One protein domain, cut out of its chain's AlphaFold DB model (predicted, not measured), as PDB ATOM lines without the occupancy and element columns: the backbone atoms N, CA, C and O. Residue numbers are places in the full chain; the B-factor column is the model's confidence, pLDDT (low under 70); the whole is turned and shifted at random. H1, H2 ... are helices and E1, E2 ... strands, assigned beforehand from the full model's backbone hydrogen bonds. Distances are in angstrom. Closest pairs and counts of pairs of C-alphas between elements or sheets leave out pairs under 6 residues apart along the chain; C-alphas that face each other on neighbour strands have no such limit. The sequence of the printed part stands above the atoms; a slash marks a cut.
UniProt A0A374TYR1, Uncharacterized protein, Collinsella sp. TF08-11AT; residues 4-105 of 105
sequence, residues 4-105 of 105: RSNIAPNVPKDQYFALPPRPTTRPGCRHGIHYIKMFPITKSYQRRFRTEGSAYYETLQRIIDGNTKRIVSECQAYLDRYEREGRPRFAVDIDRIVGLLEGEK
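AT A GLANCE: This is residues 4 to 105 of the 105 residues of an uncharacterized protein of Collinsella sp. TF08-11AT (UniProt A0A374TYR1). A small sheet of three short strands, E1, E3 and E2, stands beside two helices, H1 and H2, which follow each other end to end in a wide corner and only graze the sheet, nearest to it at its edge strand E2. H3 sits away from the sheet and from both other helices, and the long link between E3 and H1, residues 35 to 54, swings out in a wide loop whose residues 43 to 48 stick out free of the rest. The printed part has 102 residues, with three named strands followed along the chain by three named helices, E1 E2 E3 H1 H2 H3, and its class is mixed, helices and strands. The sheet has the order E1 - E3 - E2 and is antiparallel throughout. The whole is only just compact, close to loose, with a radius of gyration of the C-alphas of 15.2 A, and its C-alphas span 40 by 33 by 25 A.

HOW THE PARTS SIT: The sheet is made of E1, residues 4 to 7, E3, residues 30 to 34, and E2, residues 16 to 19; E3 is the inner strand, and E1 and E2 are the edge strands. E1 and E3 are antiparallel, with 132 degrees between their directions; the C-alphas of Ser 5 and His 31 face each other at 4.3 A, and N 4 and O 32, at 2.8 A, are within hydrogen-bond range. E2 and E3 form an antiparallel hairpin with 128 degrees between their directions; the C-alphas of Tyr 16 and His 34 face each other at 4.3 A, and N 17 and O 33, as well as N 33 and O 17, are within hydrogen-bond range at 2.9 A each. H1, residues 55 to 66, is on the sheet but only grazes it, with its residues 59 to 64. Its closest C-alphas to E2 are those of Leu 60 and Leu 19, 7.0 A apart. H2, residues 68 to 85, also only grazes the sheet, with its residues 70 to 78. Its closest C-alphas to E2 are those of Ile 71 and Phe 17, 6.8 A apart. H1 and H2 are close but not clearly touching, and their closest C-alphas, those of Ile 64 and Ile 71, are 7.9 A apart. Their lines are about perpendicular, only just, at 71 degrees. H3, residues 94 to 103, is not on the sheet, and it is apart from H1 and from H2. In H1, H2 and H3 every O i to N i+4 pair is within hydrogen-bond range.

IN THESE COORDINATES: E1 begins at C-alpha 4, at (157.306, 127.361, 136.230), and is 6.7 A long from first to last C-alpha. E2 is 9.1 A long and E3, the longest strand by residues, 10.2 A. H1 begins at C-alpha 55, at (168.692, 131.847, 122.808), and is 16.6 A long. H2, the longest helix, is 25.4 A long. H3 is 14.3 A long and ends at C-alpha 103, at (150.162, 147.317, 155.738).

THE WHOLE: The two C-alphas farthest apart are those of Pro 27 and Lys 105, at 44.8 A. The printed part has no cut. The link from E3 to H1, 20 residues, is long; the link from H1 to H2, one residue, is tight; the links from E1 to E2, from E2 to E3 and from H2 to H3 are short. The printed part ends at Lys 105, the chain's last residue. The mean pLDDT of the printed part is 94.0, and the model's confidence is low, under 70, at residues 104 to 105.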
ATOM      1  N   ARG A   4     157.166 128.608 135.478       94.44
ATOM      2  CA  ARG A   4     157.306 127.361 136.230       94.44
ATOM      3  C   ARG A   4     157.625 126.208 135.295       94.44
ATOM      4  O   ARG A   4     156.984 126.003 134.272       94.44
ATOM      5  N   SER A   5     158.641 125.436 135.648       95.12
ATOM      6  CA  SER A   5     158.927 124.133 135.040       95.12
ATOM      7  C   SER A   5     158.429 123.027 135.966       95.12
ATOM      8  O   SER A   5     158.113 123.283 137.130       95.12
ATOM      9  N   ASN A   6     158.345 121.803 135.452       96.12
ATOM     10  CA  ASN A   6     157.833 120.649 136.186       96.12
ATOM     11  C   ASN A   6     156.382 120.830 136.665       96.12
ATOM     12  O   ASN A   6     156.013 120.394 137.753       96.12
ATOM     13  N   ILE A   7     155.553 121.492 135.849       96.25
ATOM     14  CA  ILE A   7     154.100 121.497 136.035       96.25
ATOM     15  C   ILE A   7     153.614 120.062 135.801       96.25
ATOM     16  O   ILE A   7     153.916 119.475 134.760       96.25
ATOM     17  N   ALA A   8     152.917 119.493 136.784       95.12
ATOM     18  CA  ALA A   8     152.491 118.100 136.741       95.12
ATOM     19  C   ALA A   8     151.525 117.840 135.563       95.12
ATOM     20  O   ALA A   8     150.747 118.726 135.202       95.12
ATOM     21  N   PRO A   9     151.552 116.642 134.951       94.12
ATOM     22  CA  PRO A   9     150.754 116.329 133.758       94.12
ATOM     23  C   PRO A   9     149.241 116.405 133.988       94.12
ATOM     24  O   PRO A   9     148.492 116.680 133.052       94.12
ATOM     25  N   ASN A  10     148.804 116.181 135.228       93.81
ATOM     26  CA  ASN A  10     147.406 116.242 135.647       93.81
ATOM     27  C   ASN A  10     146.904 117.673 135.903       93.81
ATOM     28  O   ASN A  10     145.718 117.845 136.168       93.81
ATOM     29  N   VAL A  11     147.768 118.693 135.831       92.88
ATOM     30  CA  VAL A  11     147.328 120.089 135.933       92.88
ATOM     31  C   VAL A  11     146.483 120.435 134.696       92.88
ATOM     32  O   VAL A  11     146.957 120.240 133.562       92.88
ATOM     33  N   PRO A  12     145.251 120.947 134.887       91.62
ATOM     34  CA  PRO A  12     144.397 121.395 133.793       91.62
ATOM     35  C   PRO A  12     145.093 122.428 132.901       91.62
ATOM     36  O   PRO A  12     145.845 123.283 133.373       91.62
ATOM     37  N   LYS A  13     144.878 122.333 131.583       88.88
ATOM     38  CA  LYS A  13     145.562 123.190 130.597       88.88
ATOM     39  C   LYS A  13     145.168 124.665 130.706       88.88
ATOM     40  O   LYS A  13     145.938 125.510 130.282       88.88
ATOM     41  N   ASP A  14     144.011 124.965 131.284       89.88
ATOM     42  CA  ASP A  14     143.524 126.326 131.527       89.88
ATOM     43  C   ASP A  14     144.151 126.982 132.772       89.88
ATOM     44  O   ASP A  14     143.852 128.134 133.078       89.88
ATOM     45  N   GLN A  15     145.031 126.277 133.496       92.06
ATOM     46  CA  GLN A  15     145.753 126.819 134.654       92.06
ATOM     47  C   GLN A  15     147.150 127.348 134.314       92.06
ATOM     48  O   GLN A  15     147.835 127.868 135.200       92.06
ATOM     49  N   TYR A  16     147.614 127.208 133.070       96.06
ATOM     50  CA  TYR A  16     148.909 127.737 132.664       96.06
ATOM     51  C   TYR A  16     148.998 128.001 131.153       96.06
ATOM     52  O   TYR A  16     148.487 127.236 130.339       96.06
ATOM     53  N   PHE A  17     149.763 129.020 130.769       97.56
ATOM     54  CA  PHE A  17     150.186 129.207 129.383       97.56
ATOM     55  C   PHE A  17     151.363 128.280 129.076       97.56
ATOM     56  O   PHE A  17     152.391 128.354 129.755       97.56
ATOM     57  N   ALA A  18     151.250 127.414 128.071       96.56
ATOM     58  CA  ALA A  18     152.316 126.479 127.716       96.56
ATOM     59  C   ALA A  18     153.518 127.187 127.066       96.56
ATOM     60  O   ALA A  18     153.358 128.016 126.175       96.56
ATOM     61  N   LEU A  19     154.725 126.805 127.478       97.06
ATOM     62  CA  LEU A  19     155.988 127.270 126.909       97.06
ATOM     63  C   LEU A  19     156.894 126.078 126.559       97.06
ATOM     64  O   LEU A  19     156.752 125.008 127.164       97.06
ATOM     65  N   PRO A  20     157.852 126.247 125.628       95.81
ATOM     66  CA  PRO A  20     158.851 125.228 125.330       95.81
ATOM     67  C   PRO A  20     159.567 124.722 126.594       95.81
ATOM     68  O   PRO A  20     159.994 125.533 127.426       95.81
ATOM     69  N   PRO A  21     159.730 123.400 126.767       94.31
ATOM     70  CA  PRO A  21     160.380 122.850 127.950       94.31
ATOM     71  C   PRO A  21     161.834 123.333 128.061       94.31
ATOM     72  O   PRO A  21     162.551 123.424 127.068       94.31
ATOM     73  N   ARG A  22     162.286 123.613 129.288       92.06
ATOM     74  CA  ARG A  22     163.722 123.784 129.590       92.06
ATOM     75  C   ARG A  22     164.410 122.421 129.739       92.06
ATOM     76  O   ARG A  22     163.708 121.473 130.102       92.06
ATOM     77  N   PRO A  23     165.748 122.323 129.608       90.69
ATOM     78  CA  PRO A  23     166.497 121.060 129.740       90.69
ATOM     79  C   PRO A  23     166.240 120.272 131.035       90.69
ATOM     80  O   PRO A  23     166.416 119.067 131.108       90.69
ATOM     81  N   THR A  24     165.800 120.964 132.078       93.12
ATOM     82  CA  THR A  24     165.520 120.444 133.426       93.12
ATOM     83  C   THR A  24     164.020 120.228 133.680       93.12
ATOM     84  O   THR A  24     163.587 120.064 134.825       93.12
ATOM     85  N   THR A  25     163.209 120.257 132.619       95.94
ATOM     86  CA  THR A  25     161.808 119.822 132.643       95.94
ATOM     87  C   THR A  25     161.792 118.304 132.539       95.94
ATOM     88  O   THR A  25     162.302 117.742 131.575       95.94
ATOM     89  N   ARG A  26     161.237 117.634 133.548       96.69
ATOM     90  CA  ARG A  26     161.163 116.173 133.608       96.69
ATOM     91  C   ARG A  26     160.262 115.632 132.490       96.69
ATOM     92  O   ARG A  26     159.273 116.294 132.158       96.69
ATOM     93  N   PRO A  27     160.543 114.428 131.960       95.94
ATOM     94  CA  PRO A  27     159.653 113.758 131.017       95.94
ATOM     95  C   PRO A  27     158.208 113.705 131.533       95.94
ATOM     96  O   PRO A  27     157.971 113.455 132.714       95.94
ATOM     97  N   GLY A  28     157.246 113.992 130.657       94.12
ATOM     98  CA  GLY A  28     155.817 114.045 130.996       94.12
ATOM     99  C   GLY A  28     155.364 115.306 131.747       94.12
ATOM    100  O   GLY A  28     154.167 115.591 131.780       94.12
ATOM    101  N   CYS A  29     156.279 116.105 132.302       97.00
ATOM    102  CA  CYS A  29     155.942 117.386 132.914       97.00
ATOM    103  C   CYS A  29     155.948 118.535 131.899       97.00
ATOM    104  O   CYS A  29     156.530 118.453 130.819       97.00
ATOM    105  N   ARG A  30     155.313 119.649 132.276       96.00
ATOM    106  CA  ARG A  30     155.144 120.829 131.418       96.00
ATOM    107  C   ARG A  30     155.935 122.035 131.931       96.00
ATOM    108  O   ARG A  30     156.315 122.106 133.106       96.00
ATOM    109  N   HIS A  31     156.168 122.990 131.037       97.00
ATOM    110  CA  HIS A  31     156.724 124.306 131.340       97.00
ATOM    111  C   HIS A  31     155.745 125.392 130.889       97.00
ATOM    112  O   HIS A  31     155.058 125.221 129.882       97.00
ATOM    113  N   GLY A  32     155.644 126.481 131.647       96.88
ATOM    114  CA  GLY A  32     154.682 127.525 131.332       96.88
ATOM    115  C   GLY A  32     154.582 128.652 132.349       96.88
ATOM    116  O   GLY A  32     155.229 128.620 133.399       96.88
ATOM    117  N   ILE A  33     153.732 129.629 132.037       97.50
ATOM    118  CA  ILE A  33     153.291 130.664 132.980       97.50
ATOM    119  C   ILE A  33     152.138 130.081 133.789       97.50
ATOM    120  O   ILE A  33     151.103 129.769 133.217       97.50
ATOM    121  N   HIS A  34     152.309 129.902 135.098       96.62
ATOM    122  CA  HIS A  34     151.361 129.149 135.925       96.62
ATOM    123  C   HIS A  34     150.443 130.088 136.730       96.62
ATOM    124  O   HIS A  34     150.893 130.710 137.693       96.62
ATOM    125  N   TYR A  35     149.159 130.159 136.369       95.44
ATOM    126  CA  TYR A  35     148.208 131.162 136.874       95.44
ATOM    127  C   TYR A  35     147.897 131.020 138.362       95.44
ATOM    128  O   TYR A  35     147.969 131.984 139.113       95.44
ATOM    129  N   ILE A  36     147.702 129.791 138.837       94.06
ATOM    130  CA  ILE A  36     147.502 129.487 140.266       94.06
ATOM    131  C   ILE A  36     148.685 129.926 141.159       94.06
ATOM    132  O   ILE A  36     148.577 129.991 142.386       94.06
ATOM    133  N   LYS A  37     149.841 130.230 140.559       95.12
ATOM    134  CA  LYS A  37     151.023 130.738 141.263       95.12
ATOM    135  C   LYS A  37     151.200 132.250 141.157       95.12
ATOM    136  O   LYS A  37     152.223 132.740 141.619       95.12
ATOM    137  N   MET A  38     150.261 132.975 140.549       95.62
ATOM    138  CA  MET A  38     150.289 134.437 140.487       95.62
ATOM    139  C   MET A  38     150.160 135.054 141.877       95.62
ATOM    140  O   MET A  38     149.521 134.492 142.761       95.62
ATOM    141  N   PHE A  39     150.791 136.211 142.052       95.94
ATOM    142  CA  PHE A  39     150.757 136.988 143.281       95.94
ATOM    143  C   PHE A  39     150.980 138.472 142.963       95.94
ATOM    144  O   PHE A  39     151.658 138.781 141.971       95.94
ATOM    145  N   PRO A  40     150.413 139.383 143.769       95.75
ATOM    146  CA  PRO A  40     150.659 140.811 143.637       95.75
ATOM    147  C   PRO A  40     152.085 141.144 144.092       95.75
ATOM    148  O   PRO A  40     152.639 140.496 144.977       95.75
ATOM    149  N   ILE A  41     152.700 142.148 143.467       95.12
ATOM    150  CA  ILE A  41     154.064 142.584 143.783       95.12
ATOM    151  C   ILE A  41     154.216 144.085 143.523       95.12
ATOM    152  O   ILE A  41     153.750 144.599 142.504       95.12
ATOM    153  N   THR A  42     154.904 144.793 144.416       94.75
ATOM    154  CA  THR A  42     155.243 146.215 144.254       94.75
ATOM    155  C   THR A  42     156.582 146.387 143.537       94.75
ATOM    156  O   THR A  42     157.375 145.454 143.408       94.75
ATOM    157  N   LYS A  43     156.854 147.598 143.038       92.38
ATOM    158  CA  LYS A  43     158.088 147.883 142.286       92.38
ATOM    159  C   LYS A  43     159.363 147.673 143.112       92.38
ATOM    160  O   LYS A  43     160.376 147.301 142.531       92.38
ATOM    161  N   SER A  44     159.318 147.868 144.431       93.31
ATOM    162  CA  SER A  44     160.467 147.680 145.334       93.31
ATOM    163  C   SER A  44     160.998 146.245 145.333       93.31
ATOM    164  O   SER A  44     162.200 146.037 145.464       93.31
ATOM    165  N   TYR A  45     160.126 145.259 145.111       93.06
ATOM    166  CA  TYR A  45     160.491 143.843 145.049       93.06
ATOM    167  C   TYR A  45     160.784 143.348 143.622       93.06
ATOM    168  O   TYR A  45     161.060 142.163 143.416       93.06
ATOM    169  N   GLN A  46     160.731 144.221 142.609       93.81
ATOM    170  CA  GLN A  46     160.969 143.839 141.217       93.81
ATOM    171  C   GLN A  46     162.443 143.990 140.836       93.81
ATOM    172  O   GLN A  46     163.029 145.067 140.916       93.81
ATOM    173  N   ARG A  47     163.027 142.909 140.309       94.88
ATOM    174  CA  ARG A  47     164.344 142.923 139.662       94.88
ATOM    175  C   ARG A  47     164.200 142.525 138.201       94.88
ATOM    176  O   ARG A  47     163.608 141.491 137.895       94.88
ATOM    177  N   ARG A  48     164.765 143.328 137.291       92.12
ATOM    178  CA  ARG A  48     164.740 143.025 135.853       92.12
ATOM    179  C   ARG A  48     165.484 141.719 135.579       92.12
ATOM    180  O   ARG A  48     166.661 141.589 135.914       92.12
ATOM    181  N   PHE A  49     164.798 140.784 134.931       90.50
ATOM    182  CA  PHE A  49     165.395 139.570 134.393       90.50
ATOM    183  C   PHE A  49     165.930 139.866 132.987       90.50
ATOM    184  O   PHE A  49     165.155 140.169 132.083       90.50
ATOM    185  N   ARG A  50     167.257 139.866 132.841       91.06
ATOM    186  CA  ARG A  50     167.957 140.094 131.569       91.06
ATOM    187  C   ARG A  50     168.021 138.780 130.792       91.06
ATOM    188  O   ARG A  50     168.502 137.786 131.332       91.06
ATOM    189  N   THR A  51     167.474 138.768 129.582       90.38
ATOM    190  CA  THR A  51     167.358 137.584 128.712       90.38
ATOM    191  C   THR A  51     168.435 137.549 127.630       90.38
ATOM    192  O   THR A  51     168.607 136.516 126.982       90.38
ATOM    193  N   GLU A  52     169.167 138.653 127.458       90.19
ATOM    194  CA  GLU A  52     170.149 138.849 126.399       90.19
ATOM    195  C   GLU A  52     171.269 137.798 126.472       90.19
ATOM    196  O   GLU A  52     171.842 137.546 127.535       90.19
ATOM    197  N   GLY A  53     171.584 137.174 125.333       90.56
ATOM    198  CA  GLY A  53     172.634 136.154 125.241       90.56
ATOM    199  C   GLY A  53     172.165 134.737 125.580       90.56
ATOM    200  O   GLY A  53     172.960 133.798 125.530       90.56
ATOM    201  N   SER A  54     170.875 134.543 125.880       93.25
ATOM    202  CA  SER A  54     170.273 133.219 126.014       93.25
ATOM    203  C   SER A  54     169.229 132.983 124.929       93.25
ATOM    204  O   SER A  54     168.077 133.396 125.059       93.25
ATOM    205  N   ALA A  55     169.596 132.212 123.902       92.94
ATOM    206  CA  ALA A  55     168.692 131.847 122.808       92.94
ATOM    207  C   ALA A  55     167.364 131.234 123.301       92.94
ATOM    208  O   ALA A  55     166.301 131.470 122.722       92.94
ATOM    209  N   TYR A  56     167.411 130.479 124.405       92.75
ATOM    210  CA  TYR A  56     166.219 129.932 125.049       92.75
ATOM    211  C   TYR A  56     165.299 131.036 125.581       92.75
ATOM    212  O   TYR A  56     164.123 131.076 125.220       92.75
ATOM    213  N   TYR A  57     165.816 131.947 126.413       93.50
ATOM    214  CA  TYR A  57     164.994 133.002 127.008       93.50
ATOM    215  C   TYR A  57     164.543 134.050 125.989       93.50
ATOM    216  O   TYR A  57     163.423 134.537 126.100       93.50
ATOM    217  N   GLU A  58     165.341 134.336 124.961       95.06
ATOM    218  CA  GLU A  58     164.927 135.181 123.835       95.06
ATOM    219  C   GLU A  58     163.761 134.557 123.056       95.06
ATOM    220  O   GLU A  58     162.807 135.243 122.692       95.06
ATOM    221  N   THR A  59     163.791 133.237 122.843       95.06
ATOM    222  CA  THR A  59     162.673 132.514 122.218       95.06
ATOM    223  C   THR A  59     161.424 132.569 123.092       95.06
ATOM    224  O   THR A  59     160.336 132.852 122.588       95.06
ATOM    225  N   LEU A  60     161.565 132.345 124.404       95.31
ATOM    226  CA  LEU A  60     160.445 132.478 125.338       95.31
ATOM    227  C   LEU A  60     159.854 133.886 125.310       95.31
ATOM    228  O   LEU A  60     158.636 134.023 125.266       95.31
ATOM    229  N   GLN A  61     160.702 134.914 125.302       94.94
ATOM    230  CA  GLN A  61     160.272 136.303 125.248       94.94
ATOM    231  C   GLN A  61     159.433 136.577 123.996       94.94
ATOM    232  O   GLN A  61     158.313 137.051 124.130       94.94
ATOM    233  N   ARG A  62     159.885 136.166 122.802       96.50
ATOM    234  CA  ARG A  62     159.101 136.329 121.558       96.50
ATOM    235  C   ARG A  62     157.734 135.644 121.626       96.50
ATOM    236  O   ARG A  62     156.742 136.211 121.175       96.50
ATOM    237  N   ILE A  63     157.674 134.432 122.188       97.94
ATOM    238  CA  ILE A  63     156.412 133.696 122.355       97.94
ATOM    239  C   ILE A  63     155.479 134.447 123.311       97.94
ATOM    240  O   ILE A  63     154.293 134.587 123.015       97.94
ATOM    241  N   ILE A  64     156.000 134.920 124.445       97.06
ATOM    242  CA  ILE A  64     155.225 135.649 125.452       97.06
ATOM    243  C   ILE A  64     154.711 136.962 124.864       97.06
ATOM    244  O   ILE A  64     153.506 137.205 124.907       97.06
ATOM    245  N   ASP A  65     155.590 137.750 124.247       97.06
ATOM    246  CA  ASP A  65     155.258 139.042 123.650       97.06
ATOM    247  C   ASP A  65     154.149 138.879 122.598       97.06
ATOM    248  O   ASP A  65     153.112 139.545 122.680       97.06
ATOM    249  N   GLY A  66     154.291 137.897 121.697       98.38
ATOM    250  CA  GLY A  66     153.293 137.567 120.673       98.38
ATOM    251  C   GLY A  66     151.955 137.042 121.212       98.38
ATOM    252  O   GLY A  66     150.954 137.088 120.501       98.38
ATOM    253  N   ASN A  67     151.902 136.577 122.465       98.38
ATOM    254  CA  ASN A  67     150.691 136.047 123.105       98.38
ATOM    255  C   ASN A  67     150.187 136.908 124.274       98.38
ATOM    256  O   ASN A  67     149.271 136.491 124.983       98.38
ATOM    257  N   THR A  68     150.726 138.117 124.464       98.12
ATOM    258  CA  THR A  68     150.439 138.971 125.633       98.12
ATOM    259  C   THR A  68     148.942 139.141 125.891       98.12
ATOM    260  O   THR A  68     148.488 138.917 127.009       98.12
ATOM    261  N   LYS A  69     148.146 139.467 124.860       98.31
ATOM    262  CA  LYS A  69     146.690 139.666 125.002       98.31
ATOM    263  C   LYS A  69     145.984 138.427 125.553       98.31
ATOM    264  O   LYS A  69     145.143 138.533 126.440       98.31
ATOM    265  N   ARG A  70     146.359 137.253 125.043       97.81
ATOM    266  CA  ARG A  70     145.811 135.970 125.479       97.81
ATOM    267  C   ARG A  70     146.224 135.657 126.915       97.81
ATOM    268  O   ARG A  70     145.367 135.318 127.717       97.81
ATOM    269  N   ILE A  71     147.507 135.815 127.241       97.75
ATOM    270  CA  ILE A  71     148.025 135.571 128.596       97.75
ATOM    271  C   ILE A  71     147.309 136.472 129.606       97.75
ATOM    272  O   ILE A  71     146.847 135.986 130.629       97.75
ATOM    273  N   VAL A  72     147.163 137.766 129.305       97.69
ATOM    274  CA  VAL A  72     146.444 138.714 130.170       97.69
ATOM    275  C   VAL A  72     144.983 138.297 130.351       97.69
ATOM    276  O   VAL A  72     144.503 138.275 131.480       97.69
ATOM    277  N   SER A  73     144.294 137.912 129.272       98.19
ATOM    278  CA  SER A  73     142.905 137.444 129.345       98.19
ATOM    279  C   SER A  73     142.753 136.172 130.190       98.19
ATOM    280  O   SER A  73     141.843 136.097 131.011       98.19
ATOM    281  N   GLU A  74     143.654 135.197 130.045       97.50
ATOM    282  CA  GLU A  74     143.635 133.965 130.844       97.50
ATOM    283  C   GLU A  74     143.964 134.237 132.326       97.50
ATOM    284  O   GLU A  74     143.334 133.660 133.216       97.50
ATOM    285  N   CYS A  75     144.892 135.160 132.612       96.81
ATOM    286  CA  CYS A  75     145.170 135.618 133.973       96.81
ATOM    287  C   CYS A  75     143.947 136.294 134.606       96.81
ATOM    288  O   CYS A  75     143.622 135.990 135.753       96.81
ATOM    289  N   GLN A  76     143.262 137.172 133.868       97.12
ATOM    290  CA  GLN A  76     142.053 137.841 134.351       97.12
ATOM    291  C   GLN A  76     140.956 136.818 134.659       97.12
ATOM    292  O   GLN A  76     140.439 136.799 135.766       97.12
ATOM    293  N   ALA A  77     140.707 135.871 133.751       96.62
ATOM    294  CA  ALA A  77     139.732 134.805 133.976       96.62
ATOM    295  C   ALA A  77     140.071 133.912 135.188       96.62
ATOM    296  O   ALA A  77     139.182 133.339 135.821       96.62
ATOM    297  N   TYR A  78     141.354 133.742 135.526       95.50
ATOM    298  CA  TYR A  78     141.743 133.100 136.783       95.50
ATOM    299  C   TYR A  78     141.399 133.966 138.002       95.50
ATOM    300  O   TYR A  78     140.870 133.425 138.970       95.50
ATOM    301  N   LEU A  79     141.691 135.270 137.965       96.06
ATOM    302  CA  LEU A  79     141.401 136.183 139.075       96.06
ATOM    303  C   LEU A  79     139.891 136.316 139.313       96.06
ATOM    304  O   LEU A  79     139.464 136.194 140.454       96.06
ATOM    305  N   ASP A  80     139.088 136.419 138.253       97.19
ATOM    306  CA  ASP A  80     137.621 136.477 138.349       97.19
ATOM    307  C   ASP A  80     137.050 135.205 139.003       97.19
ATOM    308  O   ASP A  80     136.134 135.254 139.824       97.19
ATOM    309  N   ARG A  81     137.609 134.031 138.665       95.38
ATOM    310  CA  ARG A  81     137.245 132.760 139.315       95.38
ATOM    311  C   ARG A  81     137.697 132.718 140.768       95.38
ATOM    312  O   ARG A  81     136.931 132.265 141.606       95.38
ATOM    313  N   TYR A  82     138.912 133.178 141.064       95.31
ATOM    314  CA  TYR A  82     139.426 133.248 142.431       95.31
ATOM    315  C   TYR A  82     138.521 134.119 143.313       95.31
ATOM    316  O   TYR A  82     138.196 133.722 144.426       95.31
ATOM    317  N   GLU A  83     138.085 135.275 142.809       95.88
ATOM    318  CA  GLU A  83     137.187 136.186 143.522       95.88
ATOM    319  C   GLU A  83     135.799 135.566 143.736       95.88
ATOM    320  O   GLU A  83     135.264 135.596 144.842       95.88
ATOM    321  N   ARG A  84     135.225 134.948 142.696       97.44
ATOM    322  CA  ARG A  84     133.870 134.380 142.745       97.44
ATOM    323  C   ARG A  84     133.768 133.072 143.532       97.44
ATOM    324  O   ARG A  84     132.781 132.846 144.224       97.44
ATOM    325  N   GLU A  85     134.726 132.170 143.345       95.75
ATOM    326  CA  GLU A  85     134.683 130.784 143.842       95.75
ATOM    327  C   GLU A  85     135.592 130.577 145.063       95.75
ATOM    328  O   GLU A  85     135.551 129.527 145.707       95.75
ATOM    329  N   GLY A  86     136.401 131.582 145.399       93.62
ATOM    330  CA  GLY A  86     137.398 131.519 146.454       93.62
ATOM    331  C   GLY A  86     138.704 130.858 146.010       93.62
ATOM    332  O   GLY A  86     138.894 130.413 144.875       93.62
ATOM    333  N   ARG A  87     139.648 130.790 146.952       93.94
ATOM    334  CA  ARG A  87     141.017 130.330 146.704       93.94
ATOM    335  C   ARG A  87     141.082 128.831 146.355       93.94
ATOM    336  O   ARG A  87     140.822 127.996 147.227       93.94
ATOM    337  N   PRO A  88     141.556 128.448 145.151       91.00
ATOM    338  CA  PRO A  88     141.744 127.043 144.802       91.00
ATOM    339  C   PRO A  88     142.781 126.347 145.691       91.00
ATOM    340  O   PRO A  88     143.740 126.952 146.182       91.00
ATOM    341  N   ARG A  89     142.658 125.023 145.847       90.00
ATOM    342  CA  ARG A  89     143.648 124.228 146.589       90.00
ATOM    343  C   ARG A  89     145.040 124.409 145.973       90.00
ATOM    344  O   ARG A  89     145.217 124.271 144.767       90.00
ATOM    345  N   PHE A  90     146.035 124.667 146.822       88.44
ATOM    346  CA  PHE A  90     147.429 124.957 146.446       88.44
ATOM    347  C   PHE A  90     147.659 126.294 145.726       88.44
ATOM    348  O   PHE A  90     148.794 126.547 145.300       88.44
ATOM    349  N   ALA A  91     146.640 127.145 145.591       93.31
ATOM    350  CA  ALA A  91     146.821 128.500 145.098       93.31
ATOM    351  C   ALA A  91     147.557 129.364 146.109       93.31
ATOM    352  O   ALA A  91     147.505 129.120 147.323       93.31
ATOM    353  N   VAL A  92     148.260 130.361 145.579       95.06
ATOM    354  CA  VAL A  92     148.790 131.440 146.405       95.06
ATOM    355  C   VAL A  92     147.622 132.138 147.098       95.06
ATOM    356  O   VAL A  92     146.550 132.294 146.517       95.06
ATOM    357  N   ASP A  93     147.831 132.497 148.358       96.62
ATOM    358  CA  ASP A  93     146.901 133.311 149.128       96.62
ATOM    359  C   ASP A  93     147.084 134.776 148.721       96.62
ATOM    360  O   ASP A  93     147.978 135.460 149.220       96.62
ATOM    361  N   ILE A  94     146.328 135.198 147.704       96.19
ATOM    362  CA  ILE A  94     146.470 136.526 147.098       96.19
ATOM    363  C   ILE A  94     146.041 137.592 148.102       96.19
ATOM    364  O   ILE A  94     146.780 138.554 148.297       96.19
ATOM    365  N   ASP A  95     144.919 137.373 148.787       95.69
ATOM    366  CA  ASP A  95     144.330 138.315 149.743       95.69
ATOM    367  C   ASP A  95     145.287 138.600 150.899       95.69
ATOM    368  O   ASP A  95     145.528 139.755 151.254       95.69
ATOM    369  N   ARG A  96     145.936 137.555 151.432       96.38
ATOM    370  CA  ARG A  96     146.961 137.728 152.462       96.38
ATOM    371  C   ARG A  96     148.138 138.572 151.977       96.38
ATOM    372  O   ARG A  96     148.649 139.383 152.745       96.38
ATOM    373  N   ILE A  97     148.604 138.373 150.743       96.19
ATOM    374  CA  ILE A  97     149.728 139.157 150.208       96.19
ATOM    375  C   ILE A  97     149.298 140.607 149.975       96.19
ATOM    376  O   ILE A  97     150.067 141.504 150.306       96.19
ATOM    377  N   VAL A  98     148.085 140.855 149.470       95.56
ATOM    378  CA  VAL A  98     147.540 142.218 149.352       95.56
ATOM    379  C   VAL A  98     147.535 142.907 150.716       95.56
ATOM    380  O   VAL A  98     148.116 143.979 150.835       95.56
ATOM    381  N   GLY A  99     147.002 142.257 151.756       96.06
ATOM    382  CA  GLY A  99     146.975 142.827 153.106       96.06
ATOM    383  C   GLY A  99     148.365 143.150 153.666       96.06
ATOM    384  O   GLY A  99     148.543 144.175 154.318       96.06
ATOM    385  N   LEU A 100     149.377 142.324 153.367       94.31
ATOM    386  CA  LEU A 100     150.767 142.620 153.735       94.31
ATOM    387  C   LEU A 100     151.314 143.842 152.986       94.31
ATOM    388  O   LEU A 100     151.932 144.700 153.603       94.31
ATOM    389  N   LEU A 101     151.065 143.946 151.677       93.69
ATOM    390  CA  LEU A 101     151.539 145.069 150.860       93.69
ATOM    391  C   LEU A 101     150.825 146.389 151.191       93.69
ATOM    392  O   LEU A 101     151.391 147.461 150.988       93.69
ATOM    393  N   GLU A 102     149.582 146.330 151.665       91.25
ATOM    394  CA  GLU A 102     148.836 147.503 152.126       91.25
ATOM    395  C   GLU A 102     149.267 147.951 153.522       91.25
ATOM    396  O   GLU A 102     149.342 149.152 153.758       91.25
ATOM    397  N   GLY A 103     149.613 147.014 154.412       83.06
ATOM    398  CA  GLY A 103     150.162 147.317 155.738       83.06
ATOM    399  C   GLY A 103     151.615 147.817 155.737       83.06
ATOM    400  O   GLY A 103     152.085 148.294 156.763       83.06
ATOM    401  N   GLU A 104     152.329 147.708 154.612       62.19
ATOM    402  CA  GLU A 104     153.659 148.308 154.403       62.19
ATOM    403  C   GLU A 104     153.610 149.819 154.080       62.19
ATOM    404  O   GLU A 104     154.667 150.453 154.034       62.19
ATOM    405  N   LYS A 105     152.425 150.389 153.807       54.66
ATOM    406  CA  LYS A 105     152.241 151.822 153.509       54.66
ATOM    407  C   LYS A 105     152.079 152.659 154.772       54.66
ATOM    408  O   LYS A 105     152.610 153.791 154.751       54.66
TER     409      LYS A 105